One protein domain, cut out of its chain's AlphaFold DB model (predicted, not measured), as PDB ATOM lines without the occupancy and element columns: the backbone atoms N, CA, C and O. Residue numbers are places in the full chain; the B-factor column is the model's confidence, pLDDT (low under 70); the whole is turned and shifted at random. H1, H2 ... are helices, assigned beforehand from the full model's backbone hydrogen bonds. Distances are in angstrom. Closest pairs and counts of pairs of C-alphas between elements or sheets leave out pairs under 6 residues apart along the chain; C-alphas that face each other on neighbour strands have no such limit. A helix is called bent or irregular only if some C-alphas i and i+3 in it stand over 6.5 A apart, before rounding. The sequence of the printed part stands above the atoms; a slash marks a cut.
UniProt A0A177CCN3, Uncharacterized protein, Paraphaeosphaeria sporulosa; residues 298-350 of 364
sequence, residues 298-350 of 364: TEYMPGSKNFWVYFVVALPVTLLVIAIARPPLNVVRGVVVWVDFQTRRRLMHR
ATOM      1  N   THR A 298     -28.513 -32.552  51.526       78.06
ATOM      2  CA  THR A 298     -27.744 -33.798  51.388       78.06
ATOM      3  C   THR A 298     -28.142 -34.641  50.172       78.06
ATOM      4  O   THR A 298     -27.323 -35.410  49.673       78.06
ATOM      5  N   GLU A 299     -29.365 -34.496  49.646       79.81
ATOM      6  CA  GLU A 299     -29.839 -35.264  48.481       79.81
ATOM      7  C   GLU A 299     -29.139 -34.899  47.167       79.81
ATOM      8  O   GLU A 299     -29.125 -35.712  46.242       79.81
ATOM      9  N   TYR A 300     -28.536 -33.715  47.070       78.25
ATOM     10  CA  TYR A 300     -27.909 -33.203  45.843       78.25
ATOM     11  C   TYR A 300     -26.389 -33.037  45.965       78.25
ATOM     12  O   TYR A 300     -25.751 -32.457  45.086       78.25
ATOM     13  N   MET A 301     -25.803 -33.551  47.048       78.50
ATOM     14  CA  MET A 301     -24.361 -33.521  47.268       78.50
ATOM     15  C   MET A 301     -23.596 -34.350  46.221       78.50
ATOM     16  O   MET A 301     -24.127 -35.320  45.670       78.50
ATOM     17  N   PRO A 302     -22.322 -34.009  45.949       74.06
ATOM     18  CA  PRO A 302     -21.469 -34.801  45.070       74.06
ATOM     19  C   PRO A 302     -21.378 -36.252  45.566       74.06
ATOM     20  O   PRO A 302     -20.964 -36.505  46.694       74.06
ATOM     21  N   GLY A 303     -21.790 -37.202  44.718       74.00
ATOM     22  CA  GLY A 303     -21.871 -38.633  45.043       74.00
ATOM     23  C   GLY A 303     -23.288 -39.162  45.303       74.00
ATOM     24  O   GLY A 303     -23.470 -40.375  45.387       74.00
ATOM     25  N   SER A 304     -24.301 -38.292  45.378       78.06
ATOM     26  CA  SER A 304     -25.704 -38.708  45.478       78.06
ATOM     27  C   SER A 304     -26.305 -39.081  44.114       78.06
ATOM     28  O   SER A 304     -25.818 -38.684  43.052       78.06
ATOM     29  N   LYS A 305     -27.431 -39.809  44.136       80.50
ATOM     30  CA  LYS A 305     -28.157 -40.242  42.927       80.50
ATOM     31  C   LYS A 305     -28.644 -39.064  42.064       80.50
ATOM     32  O   LYS A 305     -28.779 -39.217  40.853       80.50
ATOM     33  N   ASN A 306     -28.859 -37.893  42.675       82.56
ATOM     34  CA  ASN A 306     -29.455 -36.712  42.043       82.56
ATOM     35  C   ASN A 306     -28.446 -35.582  41.765       82.56
ATOM     36  O   ASN A 306     -28.853 -34.479  41.404       82.56
ATOM     37  N   PHE A 307     -27.137 -35.834  41.867       80.44
ATOM     38  CA  PHE A 307     -26.100 -34.826  41.600       80.44
ATOM     39  C   PHE A 307     -26.207 -34.184  40.201       80.44
ATOM     40  O   PHE A 307     -25.874 -33.016  40.016       80.44
ATOM     41  N   TRP A 308     -26.738 -34.905  39.206       84.06
ATOM     42  CA  TRP A 308     -26.926 -34.377  37.850       84.06
ATOM     43  C   TRP A 308     -27.866 -33.157  37.792       84.06
ATOM     44  O   TRP A 308     -27.686 -32.288  36.938       84.06
ATOM     45  N   VAL A 309     -28.807 -33.034  38.742       85.56
ATOM     46  CA  VAL A 309     -29.756 -31.906  38.834       85.56
ATOM     47  C   VAL A 309     -29.031 -30.569  39.018       85.56
ATOM     48  O   VAL A 309     -29.480 -29.557  38.480       85.56
ATOM     49  N   TYR A 310     -27.866 -30.561  39.678       84.56
ATOM     50  CA  TYR A 310     -27.032 -29.364  39.798       84.56
ATOM     51  C   TYR A 310     -26.673 -28.783  38.424       84.56
ATOM     52  O   TYR A 310     -26.887 -27.597  38.183       84.56
ATOM     53  N   PHE A 311     -26.190 -29.609  37.491       85.62
ATOM     54  CA  PHE A 311     -25.821 -29.148  36.149       85.62
ATOM     55  C   PHE A 311     -27.038 -28.700  35.333       85.62
ATOM     56  O   PHE A 311     -26.946 -27.718  34.593       85.62
ATOM     57  N   VAL A 312     -28.176 -29.382  35.503       89.75
ATOM     58  CA  VAL A 312     -29.441 -29.050  34.827       89.75
ATOM     59  C   VAL A 312     -29.967 -27.682  35.240       89.75
ATOM     60  O   VAL A 312     -30.577 -27.016  34.416       89.75
ATOM     61  N   VAL A 313     -29.720 -27.239  36.473       87.31
ATOM     62  CA  VAL A 313     -30.170 -25.925  36.962       87.31
ATOM     63  C   VAL A 313     -29.092 -24.855  36.775       87.31
ATOM     64  O   VAL A 313     -29.389 -23.747  36.327       87.31
ATOM     65  N   ALA A 314     -27.827 -25.179  37.048       88.00
ATOM     66  CA  ALA A 314     -26.718 -24.233  36.963       88.00
ATOM     67  C   ALA A 314     -26.498 -23.696  35.543       88.00
ATOM     68  O   ALA A 314     -26.336 -22.490  35.346       88.00
ATOM     69  N   LEU A 315     -26.526 -24.573  34.539       89.25
ATOM     70  CA  LEU A 315     -26.257 -24.191  33.157       89.25
ATOM     71  C   LEU A 315     -27.314 -23.230  32.568       89.25
ATOM     72  O   LEU A 315     -26.915 -22.186  32.061       89.25
ATOM     73  N   PRO A 316     -28.636 -23.482  32.642       90.94
ATOM     74  CA  PRO A 316     -29.627 -22.559  32.089       90.94
ATOM     75  C   PRO A 316     -29.729 -21.247  32.867       90.94
ATOM     76  O   PRO A 316     -29.911 -20.204  32.245       90.94
ATOM     77  N   VAL A 317     -29.575 -21.259  34.197       90.31
ATOM     78  CA  VAL A 317     -29.621 -20.021  34.994       90.31
ATOM     79  C   VAL A 317     -28.431 -19.120  34.663       90.31
ATOM     80  O   VAL A 317     -28.608 -17.923  34.446       90.31
ATOM     81  N   THR A 318     -27.224 -19.682  34.550       89.25
ATOM     82  CA  THR A 318     -26.037 -18.916  34.133       89.25
ATOM     83  C   THR A 318     -26.190 -18.377  32.705       89.25
ATOM     84  O   THR A 318     -25.897 -17.208  32.460       89.25
ATOM     85  N   LEU A 319     -26.739 -19.171  31.779       87.94
ATOM     86  CA  LEU A 319     -27.049 -18.739  30.410       87.94
ATOM     87  C   LEU A 319     -28.073 -17.597  30.376       87.94
ATOM     88  O   LEU A 319     -27.902 -16.645  29.616       87.94
ATOM     89  N   LEU A 320     -29.107 -17.667  31.215       89.38
ATOM     90  CA  LEU A 320     -30.136 -16.637  31.335       89.38
ATOM     91  C   LEU A 320     -29.548 -15.321  31.861       89.38
ATOM     92  O   LEU A 320     -29.809 -14.267  31.286       89.38
ATOM     93  N   VAL A 321     -28.701 -15.376  32.893       89.69
ATOM     94  CA  VAL A 321     -27.993 -14.194  33.419       89.69
ATOM     95  C   VAL A 321     -27.123 -13.555  32.337       89.69
ATOM     96  O   VAL A 321     -27.166 -12.340  32.150       89.69
ATOM     97  N   ILE A 322     -26.387 -14.360  31.567       86.56
ATOM     98  CA  ILE A 322     -25.566 -13.867  30.452       86.56
ATOM     99  C   ILE A 322     -26.445 -13.263  29.343       86.56
ATOM    100  O   ILE A 322     -26.108 -12.210  28.802       86.56
ATOM    101  N   ALA A 323     -27.582 -13.881  29.012       85.12
ATOM    102  CA  ALA A 323     -28.506 -13.379  27.994       85.12
ATOM    103  C   ALA A 323     -29.135 -12.031  28.387       85.12
ATOM    104  O   ALA A 323     -29.239 -11.131  27.551       85.12
ATOM    105  N   ILE A 324     -29.501 -11.869  29.663       86.94
ATOM    106  CA  ILE A 324     -30.037 -10.616  30.213       86.94
ATOM    107  C   ILE A 324     -28.952  -9.536  30.253       86.94
ATOM    108  O   ILE A 324     -29.207  -8.400  29.860       86.94
ATOM    109  N   ALA A 325     -27.730  -9.892  30.659       84.12
ATOM    110  CA  ALA A 325     -26.605  -8.964  30.730       84.12
ATOM    111  C   ALA A 325     -26.157  -8.428  29.354       84.12
ATOM    112  O   ALA A 325     -25.388  -7.469  29.313       84.12
ATOM    113  N   ARG A 326     -26.619  -9.033  28.241       77.94
ATOM    114  CA  ARG A 326     -26.300  -8.666  26.845       77.94
ATOM    115  C   ARG A 326     -24.828  -8.260  26.666       77.94
ATOM    116  O   ARG A 326     -24.543  -7.113  26.307       77.94
ATOM    117  N   PRO A 327     -23.870  -9.171  26.914       72.62
ATOM    118  CA  PRO A 327     -22.462  -8.854  26.752       72.62
ATOM    119  C   PRO A 327     -22.177  -8.396  25.314       72.62
ATOM    120  O   PRO A 327     -22.840  -8.840  24.370       72.62
ATOM    121  N   PRO A 328     -21.180  -7.516  25.120       68.38
ATOM    122  CA  PRO A 328     -20.862  -6.972  23.807       68.38
ATOM    123  C   PRO A 328     -20.639  -8.097  22.784       68.38
ATOM    124  O   PRO A 328     -19.868  -9.026  23.035       68.38
ATOM    125  N   LEU A 329     -21.287  -7.991  21.614       65.50
ATOM    126  CA  LEU A 329     -21.321  -9.014  20.548       65.50
ATOM    127  C   LEU A 329     -19.931  -9.524  20.132       65.50
ATOM    128  O   LEU A 329     -19.796 -10.664  19.694       65.50
ATOM    129  N   ASN A 330     -18.887  -8.711  20.304       66.38
ATOM    130  CA  ASN A 330     -17.501  -9.084  20.017       66.38
ATOM    131  C   ASN A 330     -16.978 -10.191  20.951       66.38
ATOM    132  O   ASN A 330     -16.214 -11.046  20.512       66.38
ATOM    133  N   VAL A 331     -17.416 -10.216  22.213       68.62
ATOM    134  CA  VAL A 331     -17.079 -11.282  23.171       68.62
ATOM    135  C   VAL A 331     -17.819 -12.566  22.798       68.62
ATOM    136  O   VAL A 331     -17.211 -13.632  22.754       68.62
ATOM    137  N   VAL A 332     -19.100 -12.456  22.434       68.69
ATOM    138  CA  VAL A 332     -19.911 -13.595  21.976       68.69
ATOM    139  C   VAL A 332     -19.313 -14.210  20.708       68.69
ATOM    140  O   VAL A 332     -19.115 -15.421  20.649       68.69
ATOM    141  N   ARG A 333     -18.928 -13.384  19.725       70.19
ATOM    142  CA  ARG A 333     -18.235 -13.842  18.511       70.19
ATOM    143  C   ARG A 333     -16.898 -14.513  18.824       70.19
ATOM    144  O   ARG A 333     -16.621 -15.565  18.259       70.19
ATOM    145  N   GLY A 334     -16.094 -13.955  19.733       72.69
ATOM    146  CA  GLY A 334     -14.815 -14.548  20.139       72.69
ATOM    147  C   GLY A 334     -14.966 -15.934  20.773       72.69
ATOM    148  O   GLY A 334     -14.233 -16.856  20.419       72.69
ATOM    149  N   VAL A 335     -15.957 -16.108  21.652       70.62
ATOM    150  CA  VAL A 335     -16.260 -17.408  22.272       70.62
ATOM    151  C   VAL A 335     -16.768 -18.407  21.235       70.62
ATOM    152  O   VAL A 335     -16.293 -19.537  21.208       70.62
ATOM    153  N   VAL A 336     -17.668 -17.999  20.334       74.31
ATOM    154  CA  VAL A 336     -18.184 -18.872  19.265       74.31
ATOM    155  C   VAL A 336     -17.062 -19.338  18.335       74.31
ATOM    156  O   VAL A 336     -16.981 -20.526  18.034       74.31
ATOM    157  N   VAL A 337     -16.154 -18.443  17.932       72.94
ATOM    158  CA  VAL A 337     -14.996 -18.802  17.094       72.94
ATOM    159  C   VAL A 337     -14.040 -19.738  17.835       72.94
ATOM    160  O   VAL A 337     -13.561 -20.706  17.250       72.94
ATOM    161  N   TRP A 338     -13.776 -19.501  19.123       73.00
ATOM    162  CA  TRP A 338     -12.932 -20.386  19.930       73.00
ATOM    163  C   TRP A 338     -13.546 -21.786  20.096       73.00
ATOM    164  O   TRP A 338     -12.842 -22.790  19.974       73.00
ATOM    165  N   VAL A 339     -14.862 -21.863  20.317       77.19
ATOM    166  CA  VAL A 339     -15.604 -23.129  20.391       77.19
ATOM    167  C   VAL A 339     -15.594 -23.848  19.039       77.19
ATOM    168  O   VAL A 339     -15.324 -25.050  18.997       77.19
ATOM    169  N   ASP A 340     -15.812 -23.140  17.929       74.69
ATOM    170  CA  ASP A 340     -15.759 -23.741  16.589       74.69
ATOM    171  C   ASP A 340     -14.343 -24.252  16.270       74.69
ATOM    172  O   ASP A 340     -14.163 -25.373  15.791       74.69
ATOM    173  N   PHE A 341     -13.306 -23.500  16.652       72.19
ATOM    174  CA  PHE A 341     -11.910 -23.917  16.522       72.19
ATOM    175  C   PHE A 341     -11.589 -25.175  17.350       72.19
ATOM    176  O   PHE A 341     -10.979 -26.117  16.837       72.19
ATOM    177  N   GLN A 342     -12.037 -25.246  18.609       72.12
ATOM    178  CA  GLN A 342     -11.916 -26.443  19.457       72.12
ATOM    179  C   GLN A 342     -12.614 -27.660  18.836       72.12
ATOM    180  O   GLN A 342     -12.065 -28.767  18.832       72.12
ATOM    181  N   THR A 343     -13.806 -27.459  18.280       71.56
ATOM    182  CA  THR A 343     -14.612 -28.523  17.671       71.56
ATOM    183  C   THR A 343     -13.954 -29.044  16.392       71.56
ATOM    184  O   THR A 343     -13.804 -30.257  16.223       71.56
ATOM    185  N   ARG A 344     -13.434 -28.147  15.543       71.50
ATOM    186  CA  ARG A 344     -12.634 -28.502  14.356       71.50
ATOM    187  C   ARG A 344     -11.360 -29.261  14.720       71.50
ATOM    188  O   ARG A 344     -11.032 -30.247  14.062       71.50
ATOM    189  N   ARG A 345     -10.672 -28.876  15.799       67.38
ATOM    190  CA  ARG A 345      -9.464 -29.568  16.276       67.38
ATOM    191  C   ARG A 345      -9.762 -30.998  16.750       67.38
ATOM    192  O   ARG A 345      -9.007 -31.915  16.435       67.38
ATOM    193  N   ARG A 346     -10.894 -31.222  17.434       62.47
ATOM    194  CA  ARG A 346     -11.355 -32.572  17.828       62.47
ATOM    195  C   ARG A 346     -11.743 -33.433  16.624       62.47
ATOM    196  O   ARG A 346     -11.433 -34.622  16.599       62.47
ATOM    197  N   LEU A 347     -12.377 -32.839  15.611       66.38
ATOM    198  CA  LEU A 347     -12.722 -33.530  14.365       66.38
ATOM    199  C   LEU A 347     -11.479 -33.936  13.559       66.38
ATOM    200  O   LEU A 347     -11.454 -35.034  13.004       66.38
ATOM    201  N   MET A 348     -10.429 -33.109  13.542       61.50
ATOM    202  CA  MET A 348      -9.154 -33.475  12.913       61.50
ATOM    203  C   MET A 348      -8.455 -34.636  13.632       61.50
ATOM    204  O   MET A 348      -7.986 -35.558  12.969       61.50
ATOM    205  N   HIS A 349      -8.463 -34.668  14.969       58.50
ATOM    206  CA  HIS A 349      -7.922 -35.814  15.711       58.50
ATOM    207  C   HIS A 349      -8.708 -37.112  15.467       58.50
ATOM    208  O   HIS A 349      -8.094 -38.165  15.321       58.50
ATOM    209  N   ARG A 350     -10.039 -37.048  15.328       57.22
ATOM    210  CA  ARG A 350     -10.867 -38.223  14.987       57.22
ATOM    211  C   ARG A 350     -10.629 -38.756  13.571       57.22
ATOM    212  O   ARG A 350     -10.779 -39.954  13.348       57.22
TER     213      ARG A 350
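This is residues 298 to 350 of the 364 residues of an uncharacterized protein of Paraphaeosphaeria sporulosa (UniProt A0A177CCN3). Two long helices, H1 and H2, make the arms of an open V, joined at its point by residues 326 to 328, with empty space between the arms. A small hooked stretch, residues 298 to 307, sits at the far end of H1. The printed part has 53 residues with two named helices, H1 then H2, and no named strand; the class is all helix. The whole is extended, with a radius of gyration of the C-alphas of 16.1 A, and flat, spanning 40 by 36 by 10 A.

The printed part begins at Thr 298, with its C-alpha at (-27.744, -33.798, 51.388). H1, residues 308 to 325, measures 26.4 A from first to last C-alpha, from (-26.926, -34.377, 37.850) to (-26.605, -8.964, 30.730). H1 is neither bent nor irregular, but only just: C-alphas 312 and 315 are 6.0 A apart. H2, residues 329 to 350, measures 31.5 A and ends with C-alpha 350 at (-10.867, -38.223, 14.987).

From first to last C-alpha, y rises from -34.377 to -8.964 in H1 and falls from -9.014 to -38.223 in H2. The link of 3 residues between them is tight. H1 and H2 are apart, with no C-alpha of the one within 8 A of the other. Residues 311 to 350 stand free, of which 311 to 325 belong to H1 and 329 to 350 to H2. In H2 every O i to N i+4 pair is within hydrogen-bond range; in H1, 13 of 14 are.

The two C-alphas farthest apart, those of Thr 298 and Met 348, are 42.7 A apart. The printed part has no cut and no long link between named elements. The mean pLDDT of the printed part is 77.2, and it is under 70 at residues 328 to 332 and 345 to 350.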